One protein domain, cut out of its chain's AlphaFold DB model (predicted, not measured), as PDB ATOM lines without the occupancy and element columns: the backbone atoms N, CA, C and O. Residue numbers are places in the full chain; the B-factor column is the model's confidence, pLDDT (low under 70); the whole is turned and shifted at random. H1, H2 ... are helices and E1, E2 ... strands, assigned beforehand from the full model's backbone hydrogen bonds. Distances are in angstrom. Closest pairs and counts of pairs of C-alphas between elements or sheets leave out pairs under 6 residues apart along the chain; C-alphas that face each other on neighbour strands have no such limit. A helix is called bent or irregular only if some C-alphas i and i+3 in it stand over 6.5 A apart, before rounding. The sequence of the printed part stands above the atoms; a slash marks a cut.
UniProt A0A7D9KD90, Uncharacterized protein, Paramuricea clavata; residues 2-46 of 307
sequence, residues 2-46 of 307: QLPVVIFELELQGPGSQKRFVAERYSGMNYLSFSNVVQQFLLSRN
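AT A GLANCE: This is residues 2 to 46 of the 307 residues of an uncharacterized protein of Paramuricea clavata (UniProt A0A7D9KD90). The model shows a two-stranded hairpin, E1 and E2, with one helix, H1, packed on its E1 strand. After E2 the chain turns back, and H1 runs along the hairpin in roughly the direction of E1, near E1 for most of its length and much less near E2. The printed part has 45 residues with two named strands and one named helix, in the order E1, E2, H1, and the sheet, of order E1 - E2, is antiparallel; the class is mixed, helices and strands. The whole is only just loose, close to compact, with a radius of gyration of the C-alphas of 11.5 A. Its outline is elongated, and the C-alphas span 34 by 18 by 13 A along their three main axes.

HOW THE PARTS SIT: The first strand, E1, is residues 5 to 11, and the second, E2, is residues 18 to 24. They are antiparallel neighbours, with an angle of 153 degrees between their N-to-C directions, and they form a hairpin. Their C-alphas face each other from 5 and 24, 4.6 A apart, through 8 and 21, 5.4 A apart, to 11 and 18, 4.5 A apart. Across the pair, N of Val 6 and O of Ala 23 are within hydrogen-bond range at 2.8 A. N of Phe 21 and O of Phe 8 are also within hydrogen-bond range at 2.8 A. The helix H1 is residues 31 to 46. E1 and H1 have 8 pairs of C-alphas within 8 A; the closest C-alphas are those of Leu 10 and Gln 39, 6.2 A apart. The two elements are 11.6 A apart from centre to centre. Within 10 A, H1 has 24 pairs of C-alphas with E1 and 2 with E2, made by its residues 31 to 43. Inside H1 every O i to N i+4 pair is within hydrogen-bond range.

IN THESE COORDINATES: The printed part begins at Gln 2, with C-alpha at (21.215, 17.286, -23.983). E1 runs from Val 5 to Glu 11, from C-alpha 5 at (21.673, 20.563, -16.213) to C-alpha 11 at (13.396, 28.049, 0.176), and is 19.8 A long from first to last C-alpha. Six residues, 12 to 17, make a short link to E2. E2 runs from Gln 18 to Glu 24 and is 19.7 A long from first to last C-alpha. Six more residues, 25 to 30, make a short link to H1. H1 runs from Tyr 31, with C-alpha at (25.887, 25.013, -6.591), to Asn 46, with C-alpha at (11.269, 39.037, 2.002). It has 16 residues, is 22.0 A long from first to last C-alpha, and is not bent.

THE WHOLE: The printed part is one domain, residues 2 to 46 of a full chain of 307 residues, and it has no cut. The two C-alphas farthest apart are those of Gln 2 and Asn 46, its first and last residues, 35.3 A apart. Neither of the two links is long: E1 to E2 and E2 to H1 are both short but not tight. The mean pLDDT of the printed part is 74.8. It is 81 in E1, 81 in E2 and 73 in H1. Confidence is low, under 70, in 12 residues: residues 2 to 3 before E1, residues 12 to 16 in the link between the strands, and residues 42 to 46, which belong to H1.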
ATOM      1  N   GLN A   2      21.794  17.017 -25.306       54.78
ATOM      2  CA  GLN A   2      21.215  17.286 -23.983       54.78
ATOM      3  C   GLN A   2      22.218  18.164 -23.232       54.78
ATOM      4  O   GLN A   2      23.341  17.733 -22.991       54.78
ATOM      5  N   LEU A   3      21.840  19.410 -22.944       67.38
ATOM      6  CA  LEU A   3      22.646  20.317 -22.126       67.38
ATOM      7  C   LEU A   3      22.838  19.685 -20.738       67.38
ATOM      8  O   LEU A   3      21.875  19.128 -20.205       67.38
ATOM      9  N   PRO A   4      24.037  19.725 -20.137       77.88
ATOM     10  CA  PRO A   4      24.217  19.263 -18.772       77.88
ATOM     11  C   PRO A   4      23.501  20.242 -17.837       77.88
ATOM     12  O   PRO A   4      23.800  21.433 -17.816       77.88
ATOM     13  N   VAL A   5      22.533  19.744 -17.073       85.94
ATOM     14  CA  VAL A   5      21.673  20.563 -16.213       85.94
ATOM     15  C   VAL A   5      21.922  20.223 -14.746       85.94
ATOM     16  O   VAL A   5      22.149  19.066 -14.394       85.94
ATOM     17  N   VAL A   6      21.873  21.231 -13.880       83.12
ATOM     18  CA  VAL A   6      21.882  21.094 -12.423       83.12
ATOM     19  C   VAL A   6      20.537  21.542 -11.873       83.12
ATOM     20  O   VAL A   6      20.010  22.588 -12.249       83.12
ATOM     21  N   ILE A   7      19.998  20.733 -10.963       83.00
ATOM     22  CA  ILE A   7      18.793  21.048 -10.207       83.00
ATOM     23  C   ILE A   7      19.221  21.404  -8.787       83.00
ATOM     24  O   ILE A   7      19.897  20.608  -8.135       83.00
ATOM     25  N   PHE A   8      18.837  22.584  -8.312       82.94
ATOM     26  CA  PHE A   8      19.073  23.014  -6.934       82.94
ATOM     27  C   PHE A   8      17.785  23.553  -6.313       82.94
ATOM     28  O   PHE A   8      16.880  24.020  -7.007       82.94
ATOM     29  N   GLU A   9      17.680  23.438  -4.996       79.00
ATOM     30  CA  GLU A   9      16.481  23.771  -4.233       79.00
ATOM     31  C   GLU A   9      16.689  25.079  -3.474       79.00
ATOM     32  O   GLU A   9      17.747  25.305  -2.885       79.00
ATOM     33  N   LEU A  10      15.686  25.955  -3.516       78.25
ATOM     34  CA  LEU A  10      15.672  27.206  -2.767       78.25
ATOM     35  C   LEU A  10      14.390  27.301  -1.945       78.25
ATOM     36  O   LEU A  10      13.292  27.087  -2.461       78.25
ATOM     37  N   GLU A  11      14.527  27.695  -0.683       75.12
ATOM     38  CA  GLU A  11      13.396  28.049   0.176       75.12
ATOM     39  C   GLU A  11      13.132  29.549   0.069       75.12
ATOM     40  O   GLU A  11      13.969  30.368   0.453       75.12
ATOM     41  N   LEU A  12      11.973  29.922  -0.478       67.19
ATOM     42  CA  LEU A  12      11.674  31.320  -0.798       67.19
ATOM     43  C   LEU A  12      10.958  32.058   0.342       67.19
ATOM     44  O   LEU A  12      11.213  33.237   0.566       67.19
ATOM     45  N   GLN A  13      10.058  31.387   1.059       63.06
ATOM     46  CA  GLN A  13       9.136  31.973   2.045       63.06
ATOM     47  C   GLN A  13       9.089  31.177   3.368       63.06
ATOM     48  O   GLN A  13       8.107  31.239   4.101       63.06
ATOM     49  N   GLY A  14      10.159  30.438   3.694       64.31
ATOM     50  CA  GLY A  14      10.278  29.643   4.925       64.31
ATOM     51  C   GLY A  14      10.044  28.134   4.736       64.31
ATOM     52  O   GLY A  14       9.877  27.672   3.599       64.31
ATOM     53  N   PRO A  15      10.057  27.354   5.836       57.66
ATOM     54  CA  PRO A  15       9.983  25.897   5.778       57.66
ATOM     55  C   PRO A  15       8.658  25.451   5.144       57.66
ATOM     56  O   PRO A  15       7.584  25.787   5.633       57.66
ATOM     57  N   GLY A  16       8.751  24.719   4.027       61.81
ATOM     58  CA  GLY A  16       7.606  24.264   3.224       61.81
ATOM     59  C   GLY A  16       7.417  24.979   1.878       61.81
ATOM     60  O   GLY A  16       6.583  24.557   1.086       61.81
ATOM     61  N   SER A  17       8.209  26.014   1.575       71.50
ATOM     62  CA  SER A  17       8.152  26.775   0.308       71.50
ATOM     63  C   SER A  17       9.341  26.491  -0.624       71.50
ATOM     64  O   SER A  17       9.924  27.394  -1.231       71.50
ATOM     65  N   GLN A  18       9.732  25.220  -0.704       79.75
ATOM     66  CA  GLN A  18      10.846  24.769  -1.533       79.75
ATOM     67  C   GLN A  18      10.465  24.832  -3.018       79.75
ATOM     68  O   GLN A  18       9.495  24.207  -3.451       79.75
ATOM     69  N   LYS A  19      11.226  25.594  -3.810       79.06
ATOM     70  CA  LYS A  19      11.143  25.585  -5.277       79.06
ATOM     71  C   LYS A  19      12.433  25.022  -5.857       79.06
ATOM     72  O   LYS A  19      13.530  25.376  -5.425       79.06
ATOM     73  N   ARG A  20      12.291  24.154  -6.860       81.31
ATOM     74  CA  ARG A  20      13.416  23.577  -7.601       81.31
ATOM     75  C   ARG A  20      13.714  24.426  -8.822       81.31
ATOM     76  O   ARG A  20      12.818  24.718  -9.610       81.31
ATOM     77  N   PHE A  21      14.976  24.793  -8.961       79.62
ATOM     78  CA  PHE A  21      15.488  25.572 -10.072       79.62
ATOM     79  C   PHE A  21      16.384  24.702 -10.929       79.62
ATOM     80  O   PHE A  21      17.112  23.846 -10.430       79.62
ATOM     81  N   VAL A  22      16.290  24.931 -12.230       83.50
ATOM     82  CA  VAL A  22      16.960  24.164 -13.266       83.50
ATOM     83  C   VAL A  22      17.893  25.132 -13.981       83.50
ATOM     84  O   VAL A  22      17.427  26.117 -14.550       83.50
ATOM     85  N   ALA A  23      19.198  24.890 -13.907       81.69
ATOM     86  CA  ALA A  23      20.207  25.736 -14.537       81.69
ATOM     87  C   ALA A  23      21.231  24.896 -15.293       81.69
ATOM     88  O   ALA A  23      21.467  23.735 -14.968       81.69
ATOM     89  N   GLU A  24      21.861  25.490 -16.296       85.06
ATOM     90  CA  GLU A  24      22.969  24.866 -17.009       85.06
ATOM     91  C   GLU A  24      24.169  24.628 -16.075       85.06
ATOM     92  O   GLU A  24      24.452  25.419 -15.164       85.06
ATOM     93  N   ARG A  25      24.858  23.500 -16.274       80.50
ATOM     94  CA  ARG A  25      26.010  23.087 -15.474       80.50
ATOM     95  C   ARG A  25      27.275  23.821 -15.921       80.50
ATOM     96  O   ARG A  25      27.791  23.572 -17.001       80.50
ATOM     97  N   TYR A  26      27.842  24.604 -15.017       83.00
ATOM     98  CA  TYR A  26      29.141  25.248 -15.104       83.00
ATOM     99  C   TYR A  26      30.124  24.501 -14.197       83.00
ATOM    100  O   TYR A  26      29.894  24.349 -12.996       83.00
ATOM    101  N   SER A  27      31.227  24.024 -14.774       75.62
ATOM    102  CA  SER A  27      32.228  23.163 -14.122       75.62
ATOM    103  C   SER A  27      33.012  23.836 -12.985       75.62
ATOM    104  O   SER A  27      33.604  23.130 -12.173       75.62
ATOM    105  N   GLY A  28      32.970  25.168 -12.873       79.00
ATOM    106  CA  GLY A  28      33.623  25.941 -11.805       79.00
ATOM    107  C   GLY A  28      32.699  26.436 -10.684       79.00
ATOM    108  O   GLY A  28      33.158  27.151  -9.796       79.00
ATOM    109  N   MET A  29      31.401  26.111 -10.712       78.19
ATOM    110  CA  MET A  29      30.431  26.660  -9.757       78.19
ATOM    111  C   MET A  29      30.066  25.645  -8.668       78.19
ATOM    112  O   MET A  29      29.554  24.561  -8.949       78.19
ATOM    113  N   ASN A  30      30.265  26.015  -7.400       83.12
ATOM    114  CA  ASN A  30      29.702  25.263  -6.281       83.12
ATOM    115  C   ASN A  30      28.225  25.644  -6.104       83.12
ATOM    116  O   ASN A  30      27.895  26.671  -5.511       83.12
ATOM    117  N   TYR A  31      27.335  24.796  -6.618       81.25
ATOM    118  CA  TYR A  31      25.887  25.013  -6.591       81.25
ATOM    119  C   TYR A  31      25.285  25.056  -5.183       81.25
ATOM    120  O   TYR A  31      24.255  25.694  -4.999       81.25
ATOM    121  N   LEU A  32      25.942  24.444  -4.192       79.56
ATOM    122  CA  LEU A  32      25.530  24.503  -2.789       79.56
ATOM    123  C   LEU A  32      25.845  25.881  -2.181       79.56
ATOM    124  O   LEU A  32      25.036  26.480  -1.477       79.56
ATOM    125  N   SER A  33      27.029  26.421  -2.481       80.31
ATOM    126  CA  SER A  33      27.397  27.785  -2.086       80.31
ATOM    127  C   SER A  33      26.532  28.818  -2.805       80.31
ATOM    128  O   SER A  33      26.072  29.778  -2.191       80.31
ATOM    129  N   PHE A  34      26.268  28.596  -4.093       82.31
ATOM    130  CA  PHE A  34      25.391  29.440  -4.897       82.31
ATOM    131  C   PHE A  34      23.956  29.448  -4.360       82.31
ATOM    132  O   PHE A  34      23.402  30.526  -4.150       82.31
ATOM    133  N   SER A  35      23.374  28.278  -4.061       80.69
ATOM    134  CA  SER A  35      22.023  28.200  -3.496       80.69
ATOM    135  C   SER A  35      21.934  28.942  -2.165       80.69
ATOM    136  O   SER A  35      20.995  29.707  -1.963       80.69
ATOM    137  N   ASN A  36      22.953  28.826  -1.307       79.06
ATOM    138  CA  ASN A  36      23.013  29.547  -0.033       79.06
ATOM    139  C   ASN A  36      23.063  31.074  -0.213       79.06
ATOM    140  O   ASN A  36      22.351  31.796   0.485       79.06
ATOM    141  N   VAL A  37      23.871  31.583  -1.150       79.31
ATOM    142  CA  VAL A  37      23.966  33.030  -1.430       79.31
ATOM    143  C   VAL A  37      22.650  33.565  -1.987       79.31
ATOM    144  O   VAL A  37      22.154  34.600  -1.534       79.31
ATOM    145  N   VAL A  38      22.053  32.846  -2.939       78.19
ATOM    146  CA  VAL A  38      20.765  33.224  -3.531       78.19
ATOM    147  C   VAL A  38      19.662  33.192  -2.473       78.19
ATOM    148  O   VAL A  38      18.877  34.133  -2.381       78.19
ATOM    149  N   GLN A  39      19.643  32.173  -1.614       75.69
ATOM    150  CA  GLN A  39      18.692  32.070  -0.510       75.69
ATOM    151  C   GLN A  39      18.851  33.232   0.481       75.69
ATOM    152  O   GLN A  39      17.861  33.868   0.829       75.69
ATOM    153  N   GLN A  40      20.077  33.591   0.878       71.62
ATOM    154  CA  GLN A  40      20.317  34.753   1.747       71.62
ATOM    155  C   GLN A  40      19.855  36.070   1.112       71.62
ATOM    156  O   GLN A  40      19.260  36.913   1.788       71.62
ATOM    157  N   PHE A  41      20.092  36.248  -0.187       72.25
ATOM    158  CA  PHE A  41      19.666  37.439  -0.917       72.25
ATOM    159  C   PHE A  41      18.135  37.536  -1.030       72.25
ATOM    160  O   PHE A  41      17.560  38.607  -0.824       72.25
ATOM    161  N   LEU A  42      17.460  36.417  -1.300       69.62
ATOM    162  CA  LEU A  42      16.000  36.358  -1.417       69.62
ATOM    163  C   LEU A  42      15.303  36.505  -0.058       69.62
ATOM    164  O   LEU A  42      14.343  37.266   0.054       69.62
ATOM    165  N   LEU A  43      15.830  35.880   0.999       66.12
ATOM    166  CA  LEU A  43      15.342  36.077   2.369       66.12
ATOM    167  C   LEU A  43      15.521  37.532   2.825       66.12
ATOM    168  O   LEU A  43      14.627  38.090   3.459       66.12
ATOM    169  N   SER A  44      16.621  38.187   2.432       60.94
ATOM    170  CA  SER A  44      16.846  39.617   2.700       60.94
ATOM    171  C   SER A  44      15.833  40.529   1.995       60.94
ATOM    172  O   SER A  44      15.555  41.620   2.486       60.94
ATOM    173  N   ARG A  45      15.257  40.088   0.869       56.12
ATOM    174  CA  ARG A  45      14.173  40.788   0.156       56.12
ATOM    175  C   ARG A  45      12.794  40.570   0.789       56.12
ATOM    176  O   ARG A  45      11.965  41.474   0.728       56.12
ATOM    177  N   ASN A  46      12.562  39.411   1.410       50.25
ATOM    178  CA  ASN A  46      11.269  39.037   2.002       50.25
ATOM    179  C   ASN A  46      11.070  39.521   3.449       50.25
ATOM    180  O   ASN A  46       9.960  39.434   3.977       50.25
TER     181      ASN A  46